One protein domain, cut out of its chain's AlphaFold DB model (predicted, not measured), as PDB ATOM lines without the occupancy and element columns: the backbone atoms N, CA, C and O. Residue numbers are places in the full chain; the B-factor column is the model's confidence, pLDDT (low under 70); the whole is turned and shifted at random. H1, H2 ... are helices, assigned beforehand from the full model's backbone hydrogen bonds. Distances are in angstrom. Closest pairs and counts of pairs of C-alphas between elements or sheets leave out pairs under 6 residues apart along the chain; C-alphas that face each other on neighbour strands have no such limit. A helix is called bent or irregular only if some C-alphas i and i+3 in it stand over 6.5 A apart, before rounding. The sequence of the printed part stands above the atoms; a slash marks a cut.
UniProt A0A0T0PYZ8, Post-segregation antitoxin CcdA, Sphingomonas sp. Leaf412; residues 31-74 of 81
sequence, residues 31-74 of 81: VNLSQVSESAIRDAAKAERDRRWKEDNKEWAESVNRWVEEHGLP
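AT A GLANCE: This is residues 31 to 74 of the 81 residues of the protein "Post-segregation antitoxin CcdA" of Sphingomonas sp. Leaf412 (UniProt A0A0T0PYZ8). Two helices are joined end to end in a wide, open V: the long H1 makes one arm, the shorter H2 makes the other, and a single residue, Asn 57, lies at the corner between them. There is no core, the helices do not fold back on each other, and the short end, residues 72 to 74, turns aside after H2. The printed part has 44 residues, with two named helices in the order H1, H2 and no named strand; its class is all helix. It is extended, with a radius of gyration of the C-alphas of 17.8 A, and its outline is a rod spanning 55 by 18 by 9 A.

HOW THE PARTS SIT: H1, residues 33 to 56, is the longest helix. H2, residues 58 to 71, follows it after a tight link of one residue, and the two helices meet only through their link. The direction of H1 from N to C has its largest component, 0.95, along y, while that of H2 has 0.78 along x and 0.54 along y. Residues 31 to 64 and 66 to 72 stand free. In H1 and H2 every O i to N i+4 pair is within hydrogen-bond range, and neither helix is bent.

IN THESE COORDINATES: H1 has 24 residues and measures 34.0 A from C-alpha 33 at (-20.141, -42.344, 39.724) to C-alpha 56 at (-10.662, -11.385, 50.191). H2 has 14 residues and measures 19.9 A from C-alpha 58 to C-alpha 71 at (8.282, 2.449, 43.229).

THE WHOLE: The two C-alphas farthest apart are those of Val 31 and His 71, at 55.4 A. The first and last printed C-alphas, of Val 31 and Pro 74, are 51.0 A apart. The printed part has no cut and no long link. The mean pLDDT of the printed part is 93.1, and no printed residue is under 70.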
ATOM      1  N   VAL A  31     -19.622 -46.065  33.807       96.62
ATOM      2  CA  VAL A  31     -18.946 -44.970  34.506       96.62
ATOM      3  C   VAL A  31     -19.020 -45.165  36.018       96.62
ATOM      4  O   VAL A  31     -20.081 -45.402  36.597       96.62
ATOM      5  N   ASN A  32     -17.885 -44.984  36.694       94.38
ATOM      6  CA  ASN A  32     -17.834 -44.986  38.152       94.38
ATOM      7  C   ASN A  32     -18.301 -43.632  38.711       94.38
ATOM      8  O   ASN A  32     -17.521 -42.679  38.776       94.38
ATOM      9  N   LEU A  33     -19.562 -43.566  39.158       91.94
ATOM     10  CA  LEU A  33     -20.141 -42.344  39.724       91.94
ATOM     11  C   LEU A  33     -19.294 -41.776  40.865       91.94
ATOM     12  O   LEU A  33     -19.035 -40.581  40.881       91.94
ATOM     13  N   SER A  34     -18.819 -42.614  41.792       89.94
ATOM     14  CA  SER A  34     -18.050 -42.135  42.946       89.94
ATOM     15  C   SER A  34     -16.774 -41.416  42.516       89.94
ATOM     16  O   SER A  34     -16.452 -40.370  43.071       89.94
ATOM     17  N   GLN A  35     -16.054 -41.965  41.537       91.69
ATOM     18  CA  GLN A  35     -14.804 -41.381  41.053       91.69
ATOM     19  C   GLN A  35     -15.049 -40.053  40.326       91.69
ATOM     20  O   GLN A  35     -14.335 -39.079  40.561       91.69
ATOM     21  N   VAL A  36     -16.070 -40.006  39.464       94.94
ATOM     22  CA  VAL A  36     -16.425 -38.788  38.723       94.94
ATOM     23  C   VAL A  36     -16.918 -37.701  39.674       94.94
ATOM     24  O   VAL A  36     -16.452 -36.567  39.595       94.94
ATOM     25  N   SER A  37     -17.806 -38.045  40.610       92.81
ATOM     26  CA  SER A  37     -18.298 -37.109  41.620       92.81
ATOM     27  C   SER A  37     -17.163 -36.570  42.487       92.81
ATOM     28  O   SER A  37     -17.121 -35.370  42.737       92.81
ATOM     29  N   GLU A  38     -16.213 -37.409  42.909       92.06
ATOM     30  CA  GLU A  38     -15.070 -36.961  43.710       92.06
ATOM     31  C   GLU A  38     -14.194 -35.952  42.953       92.06
ATOM     32  O   GLU A  38     -13.856 -34.904  43.507       92.06
ATOM     33  N   SER A  39     -13.876 -36.219  41.680       92.19
ATOM     34  CA  SER A  39     -13.108 -35.282  40.848       92.19
ATOM     35  C   SER A  39     -13.858 -33.967  40.645       92.19
ATOM     36  O   SER A  39     -13.301 -32.898  40.882       92.19
ATOM     37  N   ALA A  40     -15.138 -34.038  40.271       94.00
ATOM     38  CA  ALA A  40     -15.952 -32.856  40.012       94.00
ATOM     39  C   ALA A  40     -16.102 -31.976  41.265       94.00
ATOM     40  O   ALA A  40     -15.977 -30.755  41.189       94.00
ATOM     41  N   ILE A  41     -16.319 -32.590  42.433       93.75
ATOM     42  CA  ILE A  41     -16.417 -31.875  43.711       93.75
ATOM     43  C   ILE A  41     -15.071 -31.245  44.084       93.75
ATOM     44  O   ILE A  41     -15.049 -30.099  44.536       93.75
ATOM     45  N   ARG A  42     -13.949 -31.950  43.881       93.38
ATOM     46  CA  ARG A  42     -12.602 -31.411  44.134       93.38
ATOM     47  C   ARG A  42     -12.344 -30.157  43.302       93.38
ATOM     48  O   ARG A  42     -11.910 -29.142  43.851       93.38
ATOM     49  N   ASP A  43     -12.640 -30.217  42.009       94.12
ATOM     50  CA  ASP A  43     -12.415 -29.103  41.088       94.12
ATOM     51  C   ASP A  43     -13.316 -27.909  41.421       94.12
ATOM     52  O   ASP A  43     -12.832 -26.778  41.518       94.12
ATOM     53  N   ALA A  44     -14.600 -28.159  41.692       95.56
ATOM     54  CA  ALA A  44     -15.546 -27.122  42.096       95.56
ATOM     55  C   ALA A  44     -15.135 -26.444  43.415       95.56
ATOM     56  O   ALA A  44     -15.136 -25.215  43.511       95.56
ATOM     57  N   ALA A  45     -14.727 -27.222  44.422       94.06
ATOM     58  CA  ALA A  45     -14.285 -26.692  45.710       94.06
ATOM     59  C   ALA A  45     -13.013 -25.845  45.580       94.06
ATOM     60  O   ALA A  45     -12.898 -24.788  46.205       94.06
ATOM     61  N   LYS A  46     -12.062 -26.279  44.746       92.69
ATOM     62  CA  LYS A  46     -10.852 -25.510  44.462       92.69
ATOM     63  C   LYS A  46     -11.173 -24.190  43.762       92.69
ATOM     64  O   LYS A  46     -10.682 -23.153  44.196       92.69
ATOM     65  N   ALA A  47     -12.013 -24.224  42.729       93.44
ATOM     66  CA  ALA A  47     -12.417 -23.028  41.993       93.44
ATOM     67  C   ALA A  47     -13.114 -22.008  42.906       93.44
ATOM     68  O   ALA A  47     -12.786 -20.823  42.876       93.44
ATOM     69  N   GLU A  48     -14.023 -22.473  43.765       95.44
ATOM     70  CA  GLU A  48     -14.716 -21.615  44.725       95.44
ATOM     71  C   GLU A  48     -13.759 -21.022  45.765       95.44
ATOM     72  O   GLU A  48     -13.863 -19.845  46.114       95.44
ATOM     73  N   ARG A  49     -12.779 -21.800  46.237       92.25
ATOM     74  CA  ARG A  49     -11.754 -21.288  47.149       92.25
ATOM     75  C   ARG A  49     -10.894 -20.215  46.492       92.25
ATOM     76  O   ARG A  49     -10.633 -19.188  47.109       92.25
ATOM     77  N   ASP A  50     -10.466 -20.447  45.257       91.50
ATOM     78  CA  ASP A  50      -9.662 -19.487  44.505       91.50
ATOM     79  C   ASP A  50     -10.464 -18.207  44.216       91.50
ATOM     80  O   ASP A  50      -9.907 -17.110  44.271       91.50
ATOM     81  N   ARG A  51     -11.778 -18.320  43.967       94.56
ATOM     82  CA  ARG A  51     -12.686 -17.171  43.835       94.56
ATOM     83  C   ARG A  51     -12.732 -16.349  45.124       94.56
ATOM     84  O   ARG A  51     -12.465 -15.153  45.075       94.56
ATOM     85  N   ARG A  52     -12.991 -16.993  46.268       94.75
ATOM     86  CA  ARG A  52     -13.024 -16.324  47.582       94.75
ATOM     87  C   ARG A  52     -11.697 -15.672  47.927       94.75
ATOM     88  O   ARG A  52     -11.668 -14.520  48.321       94.75
ATOM     89  N   TRP A  53     -10.589 -16.372  47.691       93.31
ATOM     90  CA  TRP A  53      -9.265 -15.814  47.943       93.31
ATOM     91  C   TRP A  53      -9.032 -14.525  47.148       93.31
ATOM     92  O   TRP A  53      -8.527 -13.554  47.706       93.31
ATOM     93  N   LYS A  54      -9.431 -14.482  45.870       92.31
ATOM     94  CA  LYS A  54      -9.329 -13.259  45.056       92.31
ATOM     95  C   LYS A  54     -10.185 -12.123  45.606       92.31
ATOM     96  O   LYS A  54      -9.746 -10.982  45.555       92.31
ATOM     97  N   GLU A  55     -11.382 -12.427  46.096       94.62
ATOM     98  CA  GLU A  55     -12.280 -11.439  46.702       94.62
ATOM     99  C   GLU A  55     -11.677 -10.878  47.993       94.62
ATOM    100  O   GLU A  55     -11.506  -9.666  48.105       94.62
ATOM    101  N   ASP A  56     -11.239 -11.755  48.895       93.94
ATOM    102  CA  ASP A  56     -10.662 -11.385  50.191       93.94
ATOM    103  C   ASP A  56      -9.339 -10.612  50.054       93.94
ATOM    104  O   ASP A  56      -9.011  -9.765  50.880       93.94
ATOM    105  N   ASN A  57      -8.551 -10.898  49.012       94.56
ATOM    106  CA  ASN A  57      -7.228 -10.300  48.805       94.56
ATOM    107  C   ASN A  57      -7.240  -9.179  47.762       94.56
ATOM    108  O   ASN A  57      -6.172  -8.700  47.378       94.56
ATOM    109  N   LYS A  58      -8.418  -8.749  47.298       94.31
ATOM    110  CA  LYS A  58      -8.539  -7.717  46.265       94.31
ATOM    111  C   LYS A  58      -7.878  -6.407  46.693       94.31
ATOM    112  O   LYS A  58      -7.037  -5.888  45.967       94.31
ATOM    113  N   GLU A  59      -8.193  -5.917  47.889       93.19
ATOM    114  CA  GLU A  59      -7.634  -4.663  48.416       93.19
ATOM    115  C   GLU A  59      -6.120  -4.746  48.624       93.19
ATOM    116  O   GLU A  59      -5.383  -3.811  48.305       93.19
ATOM    117  N   TRP A  60      -5.639  -5.889  49.122       93.69
ATOM    118  CA  TRP A  60      -4.210  -6.145  49.270       93.69
ATOM    119  C   TRP A  60      -3.501  -6.133  47.911       93.69
ATOM    120  O   TRP A  60      -2.494  -5.447  47.756       93.69
ATOM    121  N   ALA A  61      -4.048  -6.834  46.913       92.00
ATOM    122  CA  ALA A  61      -3.484  -6.880  45.569       92.00
ATOM    123  C   ALA A  61      -3.462  -5.490  44.918       92.00
ATOM    124  O   ALA A  61      -2.452  -5.101  44.342       92.00
ATOM    125  N   GLU A  62      -4.536  -4.712  45.055       94.25
ATOM    126  CA  GLU A  62      -4.587  -3.327  44.578       94.25
ATOM    127  C   GLU A  62      -3.560  -2.431  45.283       94.25
ATOM    128  O   GLU A  62      -2.909  -1.617  44.632       94.25
ATOM    129  N   SER A  63      -3.379  -2.590  46.597       92.94
ATOM    130  CA  SER A  63      -2.363  -1.864  47.368       92.94
ATOM    131  C   SER A  63      -0.948  -2.165  46.874       92.94
ATOM    132  O   SER A  63      -0.164  -1.248  46.627       92.94
ATOM    133  N   VAL A  64      -0.637  -3.445  46.661       91.69
ATOM    134  CA  VAL A  64       0.663  -3.872  46.133       91.69
ATOM    135  C   VAL A  64       0.869  -3.369  44.704       91.69
ATOM    136  O   VAL A  64       1.951  -2.878  44.394       91.69
ATOM    137  N   ASN A  65      -0.155  -3.433  43.849       92.75
ATOM    138  CA  ASN A  65      -0.073  -2.921  42.480       92.75
ATOM    139  C   ASN A  65       0.244  -1.420  42.459       92.75
ATOM    140  O   ASN A  65       1.182  -1.021  41.774       92.75
ATOM    141  N   ARG A  66      -0.458  -0.607  43.264       94.81
ATOM    142  CA  ARG A  66      -0.165   0.833  43.390       94.81
ATOM    143  C   ARG A  66       1.261   1.084  43.867       94.81
ATOM    144  O   ARG A  66       1.965   1.913  43.304       94.81
ATOM    145  N   TRP A  67       1.714   0.336  44.872       94.00
ATOM    146  CA  TRP A  67       3.081   0.465  45.368       94.00
ATOM    147  C   TRP A  67       4.113   0.178  44.267       94.00
ATOM    148  O   TRP A  67       5.082   0.921  44.137       94.00
ATOM    149  N   VAL A  68       3.896  -0.858  43.449       94.50
ATOM    150  CA  VAL A  68       4.779  -1.203  42.319       94.50
ATOM    151  C   VAL A  68       4.740  -0.142  41.218       94.50
ATOM    152  O   VAL A  68       5.781   0.163  40.646       94.50
ATOM    153  N   GLU A  69       3.578   0.438  40.920       92.88
ATOM    154  CA  GLU A  69       3.464   1.545  39.960       92.88
ATOM    155  C   GLU A  69       4.269   2.773  40.409       92.88
ATOM    156  O   GLU A  69       4.931   3.412  39.594       92.88
ATOM    157  N   GLU A  70       4.258   3.073  41.709       94.12
ATOM    158  CA  GLU A  70       4.980   4.209  42.287       94.12
ATOM    159  C   GLU A  70       6.493   3.962  42.435       94.12
ATOM    160  O   GLU A  70       7.292   4.872  42.219       94.12
ATOM    161  N   HIS A  71       6.902   2.747  42.815       92.62
ATOM    162  CA  HIS A  71       8.282   2.449  43.229       92.62
ATOM    163  C   HIS A  71       9.056   1.588  42.221       92.62
ATOM    164  O   HIS A  71      10.254   1.349  42.402       92.62
ATOM    165  N   GLY A  72       8.391   1.126  41.161       90.06
ATOM    166  CA  GLY A  72       8.915   0.123  40.244       90.06
ATOM    167  C   GLY A  72       8.900  -1.285  40.844       90.06
ATOM    168  O   GLY A  72       8.466  -1.523  41.976       90.06
ATOM    169  N   LEU A  73       9.381  -2.261  40.072       89.50
ATOM    170  CA  LEU A  73       9.416  -3.645  40.529       89.50
ATOM    171  C   LEU A  73      10.500  -3.827  41.607       89.50
ATOM    172  O   LEU A  73      11.676  -3.512  41.373       89.50
ATOM    173  N   PRO A  74      10.157  -4.405  42.775       85.44
ATOM    174  CA  PRO A  74      11.160  -4.800  43.746       85.44
ATOM    175  C   PRO A  74      12.218  -5.674  43.078       85.44
ATOM    176  O   PRO A  74      11.896  -6.645  42.395       85.44
TER     177      PRO A  74